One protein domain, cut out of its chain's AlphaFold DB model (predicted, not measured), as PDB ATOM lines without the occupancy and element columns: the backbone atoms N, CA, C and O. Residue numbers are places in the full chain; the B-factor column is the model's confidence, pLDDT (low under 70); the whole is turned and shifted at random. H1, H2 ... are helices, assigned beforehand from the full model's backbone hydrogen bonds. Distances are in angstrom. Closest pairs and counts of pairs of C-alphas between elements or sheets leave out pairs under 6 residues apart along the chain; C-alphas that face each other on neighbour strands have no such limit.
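AT A GLANCE: This is residues 19 to 157 of the 277 residues of an uncharacterized protein of Candidatus Gastranaerophilales bacterium HUM_10 (UniProt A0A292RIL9). A short helix, H4, forms the core, with H2 and H3 packed on it in a loose three-helix bundle and H1, H5 and H6 around its remaining sides. H5 crosses H4 at a steep angle, with H1 packed on the last part of H5 and H6 on its first part. The 139 printed residues hold six named helices, H1 to H6 in chain order, and no named strand; the class is all helix. The whole is compact, with a radius of gyration of the C-alphas of 15.3 A and spans of 45 by 36 by 27 A.

IN THESE COORDINATES: H1 is residues 23 to 32, beginning at C-alpha 23 (119.756, 69.052, 56.546). H2, residues 42 to 58, is 24.6 A long, and H3, residues 66 to 86, is 28.4 A. H4 is residues 92 to 103, H5 residues 119 to 135, 24.8 A, and H6 residues 143 to 155, ending at C-alpha 155 (110.932, 55.158, 78.704).

HOW THE PARTS SIT: H4 is the hub, touching four helices. H2, H3 and H4 form an up and down bundle, each running against the one before. H2 touches H4 at Val 53 and Leu 96, closest C-alphas 5.2 A apart. H3 and H4 are a helical hairpin at a shallow tilt of 16 degrees; closest are C-alphas 83 and 95, 6.2 A. H1 touches H4 at C-alphas 25 and 93, 5.8 A, and H5 at C-alphas 23 and 134, 4.4 A. H6 touches H4 at C-alphas 144 and 101, 5.0 A, and H5 at C-alphas 151 and 121, 5.9 A. Every O i to N i+4 pair is within hydrogen-bond range in the six helices.

THE WHOLE: The C-alphas farthest apart, those of Asp 40 and Leu 156, are 46.4 A apart. The printed part has no cut. The link from H4 to H5, residues 104 to 118, is long. No printed residue is under pLDDT 70.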
ATOM      1  N   SER A  19     121.242  72.320  45.661       91.56
ATOM      2  CA  SER A  19     122.438  72.704  46.426       91.56
ATOM      3  C   SER A  19     122.204  73.835  47.435       91.56
ATOM      4  O   SER A  19     123.050  74.052  48.299       91.56
ATOM      5  N   GLN A  20     121.080  74.554  47.339       93.75
ATOM      6  CA  GLN A  20     120.701  75.614  48.278       93.75
ATOM      7  C   GLN A  20     120.010  75.074  49.537       93.75
ATOM      8  O   GLN A  20     119.841  75.818  50.499       93.75
ATOM      9  N   PHE A  21     119.639  73.792  49.559       95.88
ATOM     10  CA  PHE A  21     119.000  73.148  50.701       95.88
ATOM     11  C   PHE A  21     120.014  72.297  51.471       95.88
ATOM     12  O   PHE A  21     120.916  71.696  50.884       95.88
ATOM     13  N   LYS A  22     119.859  72.219  52.796       95.94
ATOM     14  CA  LYS A  22     120.709  71.417  53.691       95.94
ATOM     15  C   LYS A  22     119.867  70.755  54.780       95.94
ATOM     16  O   LYS A  22     118.749  71.193  55.043       95.94
ATOM     17  N   GLY A  23     120.411  69.720  55.421       96.94
ATOM     18  CA  GLY A  23     119.756  69.052  56.546       96.94
ATOM     19  C   GLY A  23     118.352  68.555  56.190       96.94
ATOM     20  O   GLY A  23     118.132  67.978  55.122       96.94
ATOM     21  N   ILE A  24     117.388  68.816  57.076       97.69
ATOM     22  CA  ILE A  24     115.992  68.404  56.877       97.69
ATOM     23  C   ILE A  24     115.360  69.031  55.628       97.69
ATOM     24  O   ILE A  24     114.610  68.342  54.941       97.69
ATOM     25  N   ASP A  25     115.674  70.282  55.286       97.75
ATOM     26  CA  ASP A  25     115.086  70.925  54.105       97.75
ATOM     27  C   ASP A  25     115.476  70.173  52.820       97.75
ATOM     28  O   ASP A  25     114.616  69.873  51.992       97.75
ATOM     29  N   TYR A  26     116.747  69.769  52.694       97.50
ATOM     30  CA  TYR A  26     117.204  68.939  51.571       97.50
ATOM     31  C   TYR A  26     116.505  67.574  51.557       97.50
ATOM     32  O   TYR A  26     116.014  67.133  50.516       97.50
ATOM     33  N   ALA A  27     116.403  66.924  52.720       97.56
ATOM     34  CA  ALA A  27     115.718  65.641  52.835       97.56
ATOM     35  C   ALA A  27     114.238  65.736  52.434       97.56
ATOM     36  O   ALA A  27     113.715  64.825  51.795       97.56
ATOM     37  N   VAL A  28     113.561  66.837  52.762       98.00
ATOM     38  CA  VAL A  28     112.171  67.082  52.363       98.00
ATOM     39  C   VAL A  28     112.061  67.293  50.854       98.00
ATOM     40  O   VAL A  28     111.204  66.673  50.222       98.00
ATOM     41  N   VAL A  29     112.951  68.089  50.254       97.25
ATOM     42  CA  VAL A  29     113.004  68.264  48.793       97.25
ATOM     43  C   VAL A  29     113.133  66.913  48.087       97.25
ATOM     44  O   VAL A  29     112.359  66.612  47.176       97.25
ATOM     45  N   GLU A  30     114.061  66.066  48.534       96.00
ATOM     46  CA  GLU A  30     114.299  64.752  47.932       96.00
ATOM     47  C   GLU A  30     113.148  63.767  48.159       96.00
ATOM     48  O   GLU A  30     112.742  63.065  47.226       96.00
ATOM     49  N   LYS A  31     112.622  63.701  49.385       95.69
ATOM     50  CA  LYS A  31     111.631  62.699  49.791       95.69
ATOM     51  C   LYS A  31     110.250  62.971  49.215       95.69
ATOM     52  O   LYS A  31     109.574  62.038  48.796       95.69
ATOM     53  N   PHE A  32     109.846  64.236  49.178       96.69
ATOM     54  CA  PHE A  32     108.514  64.645  48.730       96.69
ATOM     55  C   PHE A  32     108.507  65.201  47.304       96.69
ATOM     56  O   PHE A  32     107.457  65.624  46.833       96.69
ATOM     57  N   LYS A  33     109.664  65.191  46.623       96.50
ATOM     58  CA  LYS A  33     109.830  65.714  45.259       96.50
ATOM     59  C   LYS A  33     109.277  67.136  45.149       96.50
ATOM     60  O   LYS A  33     108.437  67.424  44.301       96.50
ATOM     61  N   ALA A  34     109.733  68.003  46.055       96.81
ATOM     62  CA  ALA A  34     109.299  69.394  46.081       96.81
ATOM     63  C   ALA A  34     109.607  70.065  44.725       96.81
ATOM     64  O   ALA A  34     110.716  69.870  44.216       96.81
ATOM     65  N   PRO A  35     108.673  70.845  44.151       96.12
ATOM     66  CA  PRO A  35     108.837  71.485  42.846       96.12
ATOM     67  C   PRO A  35     109.717  72.738  42.964       96.12
ATOM     68  O   PRO A  35     109.260  73.862  42.767       96.12
ATOM     69  N   ILE A  36     110.977  72.545  43.360       95.06
ATOM     70  CA  ILE A  36     111.928  73.623  43.665       95.06
ATOM     71  C   ILE A  36     112.206  74.532  42.472       95.06
ATOM     72  O   ILE A  36     112.567  75.688  42.653       95.06
ATOM     73  N   GLU A  37     111.977  74.031  41.260       93.69
ATOM     74  CA  GLU A  37     112.081  74.800  40.031       93.69
ATOM     75  C   GLU A  37     111.038  75.924  39.922       93.69
ATOM     76  O   GLU A  37     111.190  76.818  39.096       93.69
ATOM     77  N   LYS A  38     109.983  75.874  40.745       93.19
ATOM     78  CA  LYS A  38     108.912  76.880  40.818       93.19
ATOM     79  C   LYS A  38     109.087  77.862  41.975       93.19
ATOM     80  O   LYS A  38     108.193  78.671  42.205       93.19
ATOM     81  N   PHE A  39     110.161  77.732  42.750       94.94
ATOM     82  CA  PHE A  39     110.420  78.563  43.922       94.94
ATOM     83  C   PHE A  39     111.512  79.574  43.599       94.94
ATOM     84  O   PHE A  39     112.551  79.196  43.052       94.94
ATOM     85  N   ASP A  40     111.288  80.828  43.982       92.19
ATOM     86  CA  ASP A  40     112.265  81.907  43.832       92.19
ATOM     87  C   ASP A  40     113.076  82.070  45.126       92.19
ATOM     88  O   ASP A  40     114.273  82.361  45.103       92.19
ATOM     89  N   VAL A  41     112.436  81.838  46.278       93.56
ATOM     90  CA  VAL A  41     113.052  81.973  47.603       93.56
ATOM     91  C   VAL A  41     112.686  80.825  48.541       93.56
ATOM     92  O   VAL A  41     111.676  80.139  48.383       93.56
ATOM     93  N   ILE A  42     113.477  80.649  49.608       94.62
ATOM     94  CA  ILE A  42     113.227  79.616  50.629       94.62
ATOM     95  C   ILE A  42     111.831  79.735  51.267       94.62
ATOM     96  O   ILE A  42     111.255  78.731  51.684       94.62
ATOM     97  N   ALA A  43     111.263  80.944  51.315       96.31
ATOM     98  CA  ALA A  43     109.913  81.170  51.817       96.31
ATOM     99  C   ALA A  43     108.845  80.458  50.966       96.31
ATOM    100  O   ALA A  43     107.895  79.922  51.534       96.31
ATOM    101  N   ASP A  44     109.025  80.362  49.645       97.06
ATOM    102  CA  ASP A  44     108.098  79.652  48.754       97.06
ATOM    103  C   ASP A  44     108.101  78.153  49.054       97.06
ATOM    104  O   ASP A  44     107.045  77.532  49.185       97.06
ATOM    105  N   PHE A  45     109.291  77.583  49.275       97.75
ATOM    106  CA  PHE A  45     109.441  76.195  49.708       97.75
ATOM    107  C   PHE A  45     108.758  75.935  51.059       97.75
ATOM    108  O   PHE A  45     108.042  74.944  51.211       97.75
ATOM    109  N   GLN A  46     108.936  76.825  52.040       97.88
ATOM    110  CA  GLN A  46     108.294  76.675  53.351       97.88
ATOM    111  C   GLN A  46     106.766  76.837  53.259       97.88
ATOM    112  O   GLN A  46     106.035  76.102  53.924       97.88
ATOM    113  N   ASN A  47     106.262  77.722  52.392       98.19
ATOM    114  CA  ASN A  47     104.830  77.849  52.110       98.19
ATOM    115  C   ASN A  47     104.267  76.592  51.437       98.19
ATOM    116  O   ASN A  47     103.216  76.096  51.843       98.19
ATOM    117  N   TRP A  48     104.984  76.019  50.470       98.44
ATOM    118  CA  TRP A  48     104.608  74.741  49.872       98.44
ATOM    119  C   TRP A  48     104.562  73.621  50.922       98.44
ATOM    120  O   TRP A  48     103.578  72.879  50.991       98.44
ATOM    121  N   ALA A  49     105.576  73.528  51.788       98.56
ATOM    122  CA  ALA A  49     105.615  72.533  52.858       98.56
ATOM    123  C   ALA A  49     104.450  72.711  53.847       98.56
ATOM    124  O   ALA A  49     103.858  71.723  54.283       98.56
ATOM    125  N   LYS A  50     104.061  73.958  54.147       98.25
ATOM    126  CA  LYS A  50     102.869  74.275  54.946       98.25
ATOM    127  C   LYS A  50     101.595  73.723  54.308       98.25
ATOM    128  O   LYS A  50     100.802  73.098  55.007       98.25
ATOM    129  N   THR A  51     101.413  73.891  52.998       98.31
ATOM    130  CA  THR A  51     100.264  73.308  52.286       98.31
ATOM    131  C   THR A  51     100.267  71.782  52.372       98.31
ATOM    132  O   THR A  51      99.223  71.181  52.608       98.31
ATOM    133  N   GLN A  52     101.430  71.131  52.267       98.56
ATOM    134  CA  GLN A  52     101.515  69.674  52.447       98.56
ATOM    135  C   GLN A  52     101.164  69.241  53.880       98.56
ATOM    136  O   GLN A  52     100.490  68.230  54.076       98.56
ATOM    137  N   VAL A  53     101.571  70.016  54.891       98.25
ATOM    138  CA  VAL A  53     101.160  69.790  56.285       98.25
ATOM    139  C   VAL A  53      99.641  69.893  56.429       98.25
ATOM    140  O   VAL A  53      99.046  69.006  57.036       98.25
ATOM    141  N   GLN A  54      99.013  70.911  55.833       97.56
ATOM    142  CA  GLN A  54      97.555  71.082  55.862       97.56
ATOM    143  C   GLN A  54      96.831  69.864  55.278       97.56
ATOM    144  O   GLN A  54      95.952  69.304  55.934       97.56
ATOM    145  N   VAL A  55      97.286  69.373  54.118       97.81
ATOM    146  CA  VAL A  55      96.754  68.153  53.486       97.81
ATOM    147  C   VAL A  55      96.808  66.954  54.438       97.81
ATOM    148  O   VAL A  55      95.848  66.189  54.526       97.81
ATOM    149  N   ILE A  56      97.903  66.780  55.186       97.62
ATOM    150  CA  ILE A  56      98.024  65.692  56.171       97.62
ATOM    151  C   ILE A  56      97.063  65.899  57.346       97.62
ATOM    152  O   ILE A  56      96.432  64.939  57.781       97.62
ATOM    153  N   THR A  57      96.944  67.120  57.869       96.38
ATOM    154  CA  THR A  57      96.101  67.395  59.044       96.38
ATOM    155  C   THR A  57      94.602  67.325  58.753       96.38
ATOM    156  O   THR A  57      93.825  66.998  59.645       96.38
ATOM    157  N   GLU A  58      94.191  67.602  57.515       95.62
ATOM    158  CA  GLU A  58      92.790  67.545  57.073       95.62
ATOM    159  C   GLU A  58      92.382  66.144  56.591       95.62
ATOM    160  O   GLU A  58      91.194  65.817  56.503       95.62
ATOM    161  N   ARG A  59      93.363  65.284  56.298       94.31
ATOM    162  CA  ARG A  59      93.129  63.905  55.875       94.31
ATOM    163  C   ARG A  59      92.421  63.104  56.972       94.31
ATOM    164  O   ARG A  59      92.764  63.146  58.151       94.31
ATOM    165  N   LYS A  60      91.472  62.262  56.556       93.06
ATOM    166  CA  LYS A  60      90.907  61.216  57.420       93.06
ATOM    167  C   LYS A  60      91.893  60.054  57.560       93.06
ATOM    168  O   LYS A  60      92.486  59.612  56.576       93.06
ATOM    169  N   PHE A  61      91.995  59.505  58.768       94.62
ATOM    170  CA  PHE A  61      92.835  58.343  59.077       94.62
ATOM    171  C   PHE A  61      91.964  57.117  59.406       94.62
ATOM    172  O   PHE A  61      91.871  56.740  60.576       94.62
ATOM    173  N   PRO A  62      91.293  56.513  58.398       93.75
ATOM    174  CA  PRO A  62      90.441  55.339  58.594       93.75
ATOM    175  C   PRO A  62      91.272  54.146  59.057       93.75
ATOM    176  O   PRO A  62      92.454  54.087  58.738       93.75
ATOM    177  N   ALA A  63      90.657  53.199  59.755       94.25
ATOM    178  CA  ALA A  63      91.250  51.942  60.209       94.25
ATOM    179  C   ALA A  63      90.253  50.797  59.978       94.25
ATOM    180  O   ALA A  63      89.103  51.053  59.616       94.25
ATOM    181  N   ARG A  64      90.682  49.554  60.207       92.38
ATOM    182  CA  ARG A  64      89.809  48.379  60.072       92.38
ATOM    183  C   ARG A  64      88.717  48.363  61.150       92.38
ATOM    184  O   ARG A  64      87.602  47.932  60.875       92.38
ATOM    185  N   SER A  65      89.042  48.815  62.359       88.94
ATOM    186  CA  SER A  65      88.148  48.867  63.521       88.94
ATOM    187  C   SER A  65      87.773  50.305  63.906       88.94
ATOM    188  O   SER A  65      88.578  51.234  63.779       88.94
ATOM    189  N   ASN A  66      86.553  50.503  64.416       89.25
ATOM    190  CA  ASN A  66      86.075  51.814  64.883       89.25
ATOM    191  C   ASN A  66      86.864  52.303  66.111       89.25
ATOM    192  O   ASN A  66      87.095  53.504  66.295       89.25
ATOM    193  N   GLU A  67      87.329  51.360  66.925       86.44
ATOM    194  CA  GLU A  67      88.188  51.582  68.077       86.44
ATOM    195  C   GLU A  67      89.521  52.192  67.634       86.44
ATOM    196  O   GLU A  67      89.957  53.200  68.197       86.44
ATOM    197  N   ALA A  68      90.160  51.638  66.599       89.62
ATOM    198  CA  ALA A  68      91.400  52.193  66.066       89.62
ATOM    199  C   ALA A  68      91.183  53.566  65.414       89.62
ATOM    200  O   ALA A  68      92.020  54.450  65.595       89.62
ATOM    201  N   VAL A  69      90.059  53.800  64.720       92.62
ATOM    202  CA  VAL A  69      89.721  55.133  64.174       92.62
ATOM    203  C   VAL A  69      89.674  56.183  65.284       92.62
ATOM    204  O   VAL A  69      90.296  57.242  65.169       92.62
ATOM    205  N   THR A  70      88.976  55.877  66.379       90.88
ATOM    206  CA  THR A  70      88.857  56.785  67.525       90.88
ATOM    207  C   THR A  70      90.229  57.091  68.125       90.88
ATOM    208  O   THR A  70      90.553  58.254  68.355       90.88
ATOM    209  N   GLN A  71      91.086  56.083  68.299       87.00
ATOM    210  CA  GLN A  71      92.428  56.279  68.866       87.00
ATOM    211  C   GLN A  71      93.350  57.074  67.969       87.00
ATOM    212  O   GLN A  71      94.019  57.987  68.447       87.00
ATOM    213  N   ARG A  72      93.370  56.761  66.670       94.12
ATOM    214  CA  ARG A  72      94.155  57.528  65.702       94.12
ATOM    215  C   ARG A  72      93.787  58.999  65.789       94.12
ATOM    216  O   ARG A  72      94.686  59.826  65.788       94.12
ATOM    217  N   LYS A  73      92.495  59.325  65.913       93.25
ATOM    218  CA  LYS A  73      92.030  60.708  66.066       93.25
ATOM    219  C   LYS A  73      92.589  61.372  67.327       93.25
ATOM    220  O   LYS A  73      93.082  62.488  67.225       93.25
ATOM    221  N   TRP A  74      92.528  60.703  68.480       90.25
ATOM    222  CA  TRP A  74      93.056  61.241  69.740       90.25
ATOM    223  C   TRP A  74      94.575  61.437  69.695       90.25
ATOM    224  O   TRP A  74      95.045  62.551  69.888       90.25
ATOM    225  N   ILE A  75      95.329  60.395  69.335       92.25
ATOM    226  CA  ILE A  75      96.798  60.452  69.285       92.25
ATOM    227  C   ILE A  75      97.260  61.498  68.263       92.25
ATOM    228  O   ILE A  75      98.148  62.303  68.542       92.25
ATOM    229  N   LEU A  76      96.654  61.527  67.071       96.19
ATOM    230  CA  LEU A  76      97.016  62.508  66.048       96.19
ATOM    231  C   LEU A  76      96.642  63.931  66.434       96.19
ATOM    232  O   LEU A  76      97.334  64.845  66.000       96.19
ATOM    233  N   LYS A  77      95.595  64.140  67.238       94.81
ATOM    234  CA  LYS A  77      95.252  65.477  67.725       94.81
ATOM    235  C   LYS A  77      96.416  66.077  68.515       94.81
ATOM    236  O   LYS A  77      96.785  67.213  68.235       94.81
ATOM    237  N   ASP A  78      97.037  65.310  69.408       93.12
ATOM    238  CA  ASP A  78      98.183  65.781  70.195       93.12
ATOM    239  C   ASP A  78      99.391  66.090  69.309       93.12
ATOM    240  O   ASP A  78     100.015  67.147  69.436       93.12
ATOM    241  N   TRP A  79      99.682  65.207  68.346       97.31
ATOM    242  CA  TRP A  79     100.716  65.448  67.340       97.31
ATOM    243  C   TRP A  79     100.446  66.714  66.529       97.31
ATOM    244  O   TRP A  79     101.340  67.544  66.372       97.31
ATOM    245  N   PHE A  80      99.232  66.878  66.008       96.88
ATOM    246  CA  PHE A  80      98.867  68.008  65.163       96.88
ATOM    247  C   PHE A  80      98.888  69.308  65.952       96.88
ATOM    248  O   PHE A  80      99.512  70.265  65.502       96.88
ATOM    249  N   ASP A  81      98.284  69.353  67.136       95.25
ATOM    250  CA  ASP A  81      98.266  70.562  67.953       95.25
ATOM    251  C   ASP A  81      99.681  70.969  68.372       95.25
ATOM    252  O   ASP A  81     100.050  72.133  68.205       95.25
ATOM    253  N   TYR A  82     100.523  70.032  68.817       96.38
ATOM    254  CA  TYR A  82     101.897  70.365  69.193       96.38
ATOM    255  C   TYR A  82     102.748  70.789  67.991       96.38
ATOM    256  O   TYR A  82     103.362  71.854  68.019       96.38
ATOM    257  N   VAL A  83     102.769  69.993  66.917       96.69
ATOM    258  CA  VAL A  83     103.653  70.234  65.766       96.69
ATOM    259  C   VAL A  83     103.197  71.427  64.927       96.69
ATOM    260  O   VAL A  83     104.037  72.045  64.282       96.69
ATOM    261  N   THR A  84     101.908  71.787  64.909       94.06
ATOM    262  CA  THR A  84     101.403  72.911  64.087       94.06
ATOM    263  C   THR A  84     101.136  74.197  64.867       94.06
ATOM    264  O   THR A  84     101.315  75.269  64.295       94.06
ATOM    265  N   LYS A  85     100.761  74.126  66.151       89.00
ATOM    266  CA  LYS A  85     100.386  75.309  66.955       89.00
ATOM    267  C   LYS A  85     101.283  75.515  68.173       89.00
ATOM    268  O   LYS A  85     101.597  76.649  68.502       89.00
ATOM    269  N   GLY A  86     101.677  74.433  68.841       79.50
ATOM    270  CA  GLY A  86     102.382  74.475  70.128       79.50
ATOM    271  C   GLY A  86     103.908  74.572  70.054       79.50
ATOM    272  O   GLY A  86     104.548  74.650  71.097       79.50
ATOM    273  N   ASN A  87     104.495  74.532  68.858       83.50
ATOM    274  CA  ASN A  87     105.935  74.621  68.639       83.50
ATOM    275  C   ASN A  87     106.197  75.535  67.441       83.50
ATOM    276  O   ASN A  87     105.795  75.216  66.325       83.50
ATOM    277  N   ASP A  88     106.841  76.675  67.661       87.31
ATOM    278  CA  ASP A  88     107.249  77.649  66.643       87.31
ATOM    279  C   ASP A  88     108.689  77.428  66.144       87.31
ATOM    280  O   ASP A  88     109.019  77.845  65.037       87.31
ATOM    281  N   ALA A  89     109.506  76.683  66.894       91.56
ATOM    282  CA  ALA A  89     110.892  76.367  66.559       91.56
ATOM    283  C   ALA A  89     111.053  75.487  65.303       91.56
ATOM    284  O   ALA A  89     112.116  75.487  64.679       91.56
ATOM    285  N   TYR A  90     110.030  74.721  64.909       95.19
ATOM    286  CA  TYR A  90     110.093  73.886  63.706       95.19
ATOM    287  C   TYR A  90     109.703  74.648  62.437       95.19
ATOM    288  O   TYR A  90     108.599  75.197  62.338       95.19
ATOM    289  N   SER A  91     110.566  74.574  61.416       96.88
ATOM    290  CA  SER A  91     110.228  74.998  60.052       96.88
ATOM    291  C   SER A  91     109.072  74.162  59.489       96.88
ATOM    292  O   SER A  91     108.803  73.048  59.948       96.88
ATOM    293  N   TRP A  92     108.376  74.662  58.469       97.94
ATOM    294  CA  TRP A  92     107.283  73.911  57.842       97.94
ATOM    295  C   TRP A  92     107.766  72.622  57.179       97.94
ATOM    296  O   TRP A  92     107.075  71.608  57.249       97.94
ATOM    297  N   ALA A  93     108.980  72.620  56.628       98.12
ATOM    298  CA  ALA A  93     109.624  71.408  56.135       98.12
ATOM    299  C   ALA A  93     109.855  70.374  57.257       98.12
ATOM    300  O   ALA A  93     109.534  69.197  57.085       98.12
ATOM    301  N   MET A  94     110.325  70.798  58.439       98.19
ATOM    302  CA  MET A  94     110.453  69.902  59.600       98.19
ATOM    303  C   MET A  94     109.098  69.334  60.024       98.19
ATOM    304  O   MET A  94     108.972  68.123  60.211       98.19
ATOM    305  N   ARG A  95     108.064  70.178  60.111       98.50
ATOM    306  CA  ARG A  95     106.694  69.747  60.440       98.50
ATOM    307  C   ARG A  95     106.171  68.723  59.436       98.50
ATOM    308  O   ARG A  95     105.613  67.707  59.848       98.50
ATOM    309  N   LEU A  96     106.399  68.951  58.141       98.62
ATOM    310  CA  LEU A  96     106.032  68.016  57.078       98.62
ATOM    311  C   LEU A  96     106.717  66.663  57.270       98.62
ATOM    312  O   LEU A  96     106.045  65.632  57.262       98.62
ATOM    313  N   LEU A  97     108.034  66.658  57.490       98.50
ATOM    314  CA  LEU A  97     108.790  65.425  57.693       98.50
ATOM    315  C   LEU A  97     108.273  64.624  58.898       98.50
ATOM    316  O   LEU A  97     108.095  63.407  58.795       98.50
ATOM    317  N   ILE A  98     108.013  65.310  60.015       98.50
ATOM    318  CA  ILE A  98     107.507  64.717  61.258       98.50
ATOM    319  C   ILE A  98     106.127  64.098  61.024       98.50
ATOM    320  O   ILE A  98     105.941  62.901  61.256       98.50
ATOM    321  N   LEU A  99     105.167  64.894  60.539       98.44
ATOM    322  CA  LEU A  99     103.775  64.466  60.399       98.44
ATOM    323  C   LEU A  99     103.610  63.382  59.335       98.44
ATOM    324  O   LEU A  99     102.924  62.389  59.579       98.44
ATOM    325  N   ALA A 100     104.293  63.501  58.196       98.06
ATOM    326  CA  ALA A 100     104.326  62.438  57.194       98.06
ATOM    327  C   ALA A 100     104.961  61.155  57.752       98.06
ATOM    328  O   ALA A 100     104.489  60.056  57.472       98.06
ATOM    329  N   GLY A 101     106.004  61.281  58.576       97.75
ATOM    330  CA  GLY A 101     106.634  60.160  59.263       97.75
ATOM    331  C   GLY A 101     105.651  59.403  60.153       97.75
ATOM    332  O   GLY A 101     105.406  58.217  59.922       97.75
ATOM    333  N   VAL A 102     105.052  60.075  61.138       97.25
ATOM    334  CA  VAL A 102     104.168  59.426  62.130       97.25
ATOM    335  C   VAL A 102     102.851  58.918  61.533       97.25
ATOM    336  O   VAL A 102     102.215  58.040  62.113       97.25
ATOM    337  N   THR A 103     102.458  59.415  60.355       97.25
ATOM    338  CA  THR A 103     101.242  58.978  59.646       97.25
ATOM    339  C   THR A 103     101.474  57.945  58.543       97.25
ATOM    340  O   THR A 103     100.509  57.373  58.036       97.25
ATOM    341  N   SER A 104     102.728  57.664  58.184       94.75
ATOM    342  CA  SER A 104     103.085  56.868  56.996       94.75
ATOM    343  C   SER A 104     102.541  55.433  56.976       94.75
ATOM    344  O   SER A 104     102.256  54.901  55.907       94.75
ATOM    345  N   GLU A 105     102.377  54.804  58.139       93.69
ATOM    346  CA  GLU A 105     101.943  53.401  58.262       93.69
ATOM    347  C   GLU A 105     100.414  53.239  58.354       93.69
ATOM    348  O   GLU A 105      99.898  52.117  58.420       93.69
ATOM    349  N   LEU A 106      99.672  54.349  58.388       94.81
ATOM    350  CA  LEU A 106      98.236  54.347  58.642       94.81
ATOM    351  C   LEU A 106      97.459  54.082  57.358       94.81
ATOM    352  O   LEU A 106      97.552  54.824  56.378       94.81
ATOM    353  N   SER A 107      96.633  53.041  57.391       93.75
ATOM    354  CA  SER A 107      95.710  52.728  56.304       93.75
ATOM    355  C   SER A 107      94.397  52.176  56.843       93.75
ATOM    356  O   SER A 107      94.340  51.682  57.969       93.75
ATOM    357  N   GLU A 108      93.362  52.203  56.007       94.06
ATOM    358  CA  GLU A 108      92.068  51.562  56.277       94.06
ATOM    359  C   GLU A 108      92.178  50.042  56.470       94.06
ATOM    360  O   GLU A 108      91.327  49.426  57.098       94.06
ATOM    361  N   LYS A 109      93.253  49.428  55.958       92.50
ATOM    362  CA  LYS A 109      93.465  47.975  55.977       92.50
ATOM    363  C   LYS A 109      94.121  47.481  57.265       92.50
ATOM    364  O   LYS A 109      94.346  46.282  57.411       92.50
ATOM    365  N   ASN A 110      94.493  48.382  58.174       90.75
ATOM    366  CA  ASN A 110      95.195  48.030  59.401       90.75
ATOM    367  C   ASN A 110      94.675  48.822  60.607       90.75
ATOM    368  O   ASN A 110      94.111  49.903  60.461       90.75
ATOM    369  N   ASP A 111      94.930  48.287  61.799       89.44
ATOM    370  CA  ASP A 111      94.636  48.925  63.090       89.44
ATOM    371  C   ASP A 111      95.899  49.508  63.747       89.44
ATOM    372  O   ASP A 111      95.936  49.779  64.943       89.44
ATOM    373  N   THR A 112      96.967  49.719  62.965       89.56
ATOM    374  CA  THR A 112      98.225  50.299  63.454       89.56
ATOM    375  C   THR A 112      97.981  51.658  64.109       89.56
ATOM    376  O   THR A 112      97.318  52.522  63.538       89.56
ATOM    377  N   LEU A 113      98.552  51.870  65.289       90.00
ATOM    378  CA  LEU A 113      98.506  53.149  65.989       90.00
ATOM    379  C   LEU A 113      99.835  53.890  65.831       90.00
ATOM    380  O   LEU A 113     100.903  53.283  65.695       90.00
ATOM    381  N   GLN A 114      99.757  55.215  65.839       92.44
ATOM    382  CA  GLN A 114     100.914  56.102  65.864       92.44
ATOM    383  C   GLN A 114     101.584  56.021  67.239       92.44
ATOM    384  O   GLN A 114     100.915  55.724  68.233       92.44
ATOM    385  N   PRO A 115     102.897  56.277  67.332       92.19
ATOM    386  CA  PRO A 115     103.542  56.365  68.633       92.19
ATOM    387  C   PRO A 115     103.024  57.576  69.422       92.19
ATOM    388  O   PRO A 115     102.675  58.600  68.831       92.19
ATOM    389  N   MET A 116     103.020  57.470  70.753       90.19
ATOM    390  CA  MET A 116     102.655  58.589  71.624       90.19
ATOM    391  C   MET A 116     103.639  59.744  71.481       90.19
ATOM    392  O   MET A 116     104.832  59.531  71.241       90.19
ATOM    393  N   LEU A 117     103.138  60.970  71.612       92.38
ATOM    394  CA  LEU A 117     103.960  62.170  71.567       92.38
ATOM    395  C   LEU A 117     104.696  62.364  72.901       92.38
ATOM    396  O   LEU A 117     104.082  62.503  73.949       92.38
ATOM    397  N   SER A 118     106.019  62.476  72.839       92.44
ATOM    398  CA  SER A 118     106.878  62.984  73.903       92.44
ATOM    399  C   SER A 118     107.667  64.158  73.340       92.44
ATOM    400  O   SER A 118     108.471  64.003  72.418       92.44
ATOM    401  N   LYS A 119     107.412  65.353  73.881       92.12
ATOM    402  CA  LYS A 119     107.966  66.618  73.369       92.12
ATOM    403  C   LYS A 119     109.498  66.632  73.405       92.12
ATOM    404  O   LYS A 119     110.114  67.043  72.425       92.12
ATOM    405  N   GLY A 120     110.095  66.138  74.494       89.44
ATOM    406  CA  GLY A 120     111.552  66.046  74.654       89.44
ATOM    407  C   GLY A 120     112.181  65.053  73.677       89.44
ATOM    408  O   GLY A 120     113.080  65.411  72.923       89.44
ATOM    409  N   VAL A 121     111.625  63.838  73.590       93.50
ATOM    410  CA  VAL A 121     112.108  62.811  72.651       93.50
ATOM    411  C   VAL A 121     111.990  63.280  71.201       93.50
ATOM    412  O   VAL A 121     112.872  63.009  70.385       93.50
ATOM    413  N   LEU A 122     110.911  63.987  70.857       96.06
ATOM    414  CA  LEU A 122     110.733  64.558  69.526       96.06
ATOM    415  C   LEU A 122     111.807  65.609  69.225       96.06
ATOM    416  O   LEU A 122     112.421  65.547  68.159       96.06
ATOM    417  N   ALA A 123     112.064  66.525  70.163       94.56
ATOM    418  CA  ALA A 123     113.106  67.539  70.022       94.56
ATOM    419  C   ALA A 123     114.486  66.905  69.796       94.56
ATOM    420  O   ALA A 123     115.142  67.235  68.806       94.56
ATOM    421  N   ASP A 124     114.864  65.925  70.618       93.50
ATOM    422  CA  ASP A 124     116.132  65.203  70.478       93.50
ATOM    423  C   ASP A 124     116.227  64.459  69.142       93.50
ATOM    424  O   ASP A 124     117.260  64.492  68.470       93.50
ATOM    425  N   THR A 125     115.137  63.808  68.722       96.50
ATOM    426  CA  THR A 125     115.085  63.056  67.460       96.50
ATOM    427  C   THR A 125     115.291  63.978  66.262       96.50
ATOM    428  O   THR A 125     116.090  63.668  65.379       96.50
ATOM    429  N   VAL A 126     114.591  65.116  66.225       96.69
ATOM    430  CA  VAL A 126     114.695  66.098  65.136       96.69
ATOM    431  C   VAL A 126     116.079  66.743  65.122       96.69
ATOM    432  O   VAL A 126     116.676  66.864  64.054       96.69
ATOM    433  N   PHE A 127     116.613  67.109  66.290       95.44
ATOM    434  CA  PHE A 127     117.933  67.724  66.409       95.44
ATOM    435  C   PHE A 127     119.050  66.799  65.907       95.44
ATOM    436  O   PHE A 127     119.858  67.201  65.061       95.44
ATOM    437  N   ARG A 128     119.072  65.543  66.378       95.38
ATOM    438  CA  ARG A 128     120.062  64.545  65.944       95.38
ATOM    439  C   ARG A 128     119.942  64.270  64.450       95.38
ATOM    440  O   ARG A 128     120.938  64.364  63.741       95.38
ATOM    441  N   LEU A 129     118.725  64.034  63.957       97.38
ATOM    442  CA  LEU A 129     118.491  63.783  62.535       97.38
ATOM    443  C   LEU A 129     118.950  64.959  61.662       97.38
ATOM    444  O   LEU A 129     119.601  64.745  60.645       97.38
ATOM    445  N   ASN A 130     118.647  66.202  62.047       97.19
ATOM    446  CA  ASN A 130     119.082  67.368  61.281       97.19
ATOM    447  C   ASN A 130     120.611  67.489  61.244       97.19
ATOM    448  O   ASN A 130     121.166  67.798  60.194       97.19
ATOM    449  N   SER A 131     121.283  67.215  62.364       96.06
ATOM    450  CA  SER A 131     122.749  67.242  62.458       96.06
ATOM    451  C   SER A 131     123.394  66.164  61.580       96.06
ATOM    452  O   SER A 131     124.331  66.440  60.829       96.06
ATOM    453  N   GLU A 132     122.843  64.947  61.600       96.75
ATOM    454  CA  GLU A 132     123.281  63.852  60.732       96.75
ATOM    455  C   GLU A 132     123.090  64.198  59.254       96.75
ATOM    456  O   GLU A 132     124.015  64.035  58.470       96.75
ATOM    457  N   LEU A 133     121.936  64.752  58.871       97.00
ATOM    458  CA  LEU A 133     121.647  65.134  57.483       97.00
ATOM    459  C   LEU A 133     122.452  66.348  56.996       97.00
ATOM    460  O   LEU A 133     122.570  66.561  55.792       97.00
ATOM    461  N   GLN A 134     123.002  67.169  57.891       95.00
ATOM    462  CA  GLN A 134     123.968  68.196  57.488       95.00
ATOM    463  C   GLN A 134     125.322  67.589  57.102       95.00
ATOM    464  O   GLN A 134     125.989  68.123  56.218       95.00
ATOM    465  N   THR A 135     125.698  66.472  57.729       95.44
ATOM    466  CA  THR A 135     126.967  65.766  57.479       95.44
ATOM    467  C   THR A 135     126.834  64.761  56.333       95.44
ATOM    468  O   THR A 135     127.692  64.683  55.457       95.44
ATOM    469  N   GLU A 136     125.716  64.038  56.288       96.00
ATOM    470  CA  GLU A 136     125.383  63.015  55.296       96.00
ATOM    471  C   GLU A 136     124.008  63.311  54.661       96.00
ATOM    472  O   GLU A 136     123.010  62.658  54.981       96.00
ATOM    473  N   PRO A 137     123.908  64.268  53.715       92.94
ATOM    474  CA  PRO A 137     122.618  64.715  53.167       92.94
ATOM    475  C   PRO A 137     121.776  63.626  52.493       92.94
ATOM    476  O   PRO A 137     120.564  63.773  52.357       92.94
ATOM    477  N   LYS A 138     122.415  62.537  52.050       92.19
ATOM    478  CA  LYS A 138     121.774  61.406  51.362       92.19
ATOM    479  C   LYS A 138     121.520  60.202  52.276       92.19
ATOM    480  O   LYS A 138     121.207  59.128  51.767       92.19
ATOM    481  N   LYS A 139     121.689  60.351  53.593       94.19
ATOM    482  CA  LYS A 139     121.424  59.283  54.559       94.19
ATOM    483  C   LYS A 139     119.981  58.797  54.428       94.19
ATOM    484  O   LYS A 139     119.052  59.603  54.446       94.19
ATOM    485  N   ASP A 140     119.796  57.485  54.312       93.88
ATOM    486  CA  ASP A 140     118.462  56.887  54.336       93.88
ATOM    487  C   ASP A 140     117.921  56.831  55.769       93.88
ATOM    488  O   ASP A 140     118.646  56.518  56.719       93.88
ATOM    489  N   PHE A 141     116.636  57.146  55.937       95.44
ATOM    490  CA  PHE A 141     115.999  57.138  57.247       95.44
ATOM    491  C   PHE A 141     114.472  56.992  57.191       95.44
ATOM    492  O   PHE A 141     113.766  57.510  56.318       95.44
ATOM    493  N   SER A 142     113.933  56.376  58.246       96.19
ATOM    494  CA  SER A 142     112.508  56.410  58.578       96.19
ATOM    495  C   SER A 142     112.303  57.186  59.873       96.19
ATOM    496  O   SER A 142     112.657  56.710  60.952       96.19
ATOM    497  N   PHE A 143     111.699  58.374  59.768       97.12
ATOM    498  CA  PHE A 143     111.423  59.229  60.924       97.12
ATOM    499  C   PHE A 143     110.599  58.494  61.993       97.12
ATOM    500  O   PHE A 143     110.949  58.519  63.168       97.12
ATOM    501  N   ASN A 144     109.556  57.762  61.580       95.88
ATOM    502  CA  ASN A 144     108.710  56.995  62.497       95.88
ATOM    503  C   ASN A 144     109.512  55.947  63.278       95.88
ATOM    504  O   ASN A 144     109.329  55.793  64.483       95.88
ATOM    505  N   LYS A 145     110.422  55.238  62.597       93.88
ATOM    506  CA  LYS A 145     111.276  54.219  63.218       93.88
ATOM    507  C   LYS A 145     112.261  54.847  64.205       93.88
ATOM    508  O   LYS A 145     112.371  54.359  65.324       93.88
ATOM    509  N   LEU A 146     112.929  55.934  63.810       95.38
ATOM    510  CA  LEU A 146     113.852  56.675  64.678       95.38
ATOM    511  C   LEU A 146     113.144  57.163  65.944       95.38
ATOM    512  O   LEU A 146     113.597  56.885  67.052       95.38
ATOM    513  N   TYR A 147     111.991  57.809  65.785       96.00
ATOM    514  CA  TYR A 147     111.219  58.325  66.907       96.00
ATOM    515  C   TYR A 147     110.718  57.211  67.839       96.00
ATOM    516  O   TYR A 147     110.901  57.301  69.050       96.00
ATOM    517  N   LYS A 148     110.142  56.124  67.296       92.00
ATOM    518  CA  LYS A 148     109.694  54.959  68.088       92.00
ATOM    519  C   LYS A 148     110.833  54.358  68.916       92.00
ATOM    520  O   LYS A 148     110.612  53.985  70.067       92.00
ATOM    521  N   ASN A 149     112.033  54.272  68.340       89.81
ATOM    522  CA  ASN A 149     113.209  53.756  69.033       89.81
ATOM    523  C   ASN A 149     113.643  54.693  70.165       89.81
ATOM    524  O   ASN A 149     113.772  54.243  71.299       89.81
ATOM    525  N   ASN A 150     113.775  55.992  69.888       90.50
ATOM    526  CA  ASN A 150     114.175  56.978  70.894       90.50
ATOM    527  C   ASN A 150     113.157  57.074  72.039       90.50
ATOM    528  O   ASN A 150     113.546  57.121  73.205       90.50
ATOM    529  N   LEU A 151     111.856  57.030  71.725       91.00
ATOM    530  CA  LEU A 151     110.784  57.022  72.723       91.00
ATOM    531  C   LEU A 151     110.900  55.810  73.640       91.00
ATOM    532  O   LEU A 151     110.791  55.932  74.858       91.00
ATOM    533  N   ARG A 152     111.159  54.637  73.062       87.44
ATOM    534  CA  ARG A 152     111.347  53.420  73.841       87.44
ATOM    535  C   ARG A 152     112.582  53.506  74.736       87.44
ATOM    536  O   ARG A 152     112.456  53.212  75.919       87.44
ATOM    537  N   SER A 153     113.738  53.910  74.211       85.25
ATOM    538  CA  SER A 153     114.965  54.058  75.008       85.25
ATOM    539  C   SER A 153     114.765  55.026  76.174       85.25
ATOM    540  O   SER A 153     115.107  54.696  77.310       85.25
ATOM    541  N   HIS A 154     114.103  56.157  75.919       85.38
ATOM    542  CA  HIS A 154     113.757  57.136  76.945       85.38
ATOM    543  C   HIS A 154     112.890  56.530  78.061       85.38
ATOM    544  O   HIS A 154     113.230  56.647  79.234       85.38
ATOM    545  N   LEU A 155     111.821  55.801  77.719       84.38
ATOM    546  CA  LEU A 155     110.932  55.158  78.704       84.38
ATOM    547  C   LEU A 155     111.606  54.058  79.536       84.38
ATOM    548  O   LEU A 155     111.108  53.679  80.602       84.38
ATOM    549  N   LEU A 156     112.706  53.502  79.032       81.31
ATOM    550  CA  LEU A 156     113.492  52.480  79.715       81.31
ATOM    551  C   LEU A 156     114.618  53.068  80.571       81.31
ATOM    552  O   LEU A 156     115.335  52.285  81.198       81.31
ATOM    553  N   ASN A 157     114.734  54.403  80.632       72.81
ATOM    554  CA  ASN A 157     115.854  55.137  81.226       72.81
ATOM    555  C   ASN A 157     117.219  54.709  80.658       72.81
ATOM    556  O   ASN A 157     118.249  54.884  81.310       72.81
TER     557      ASN A 157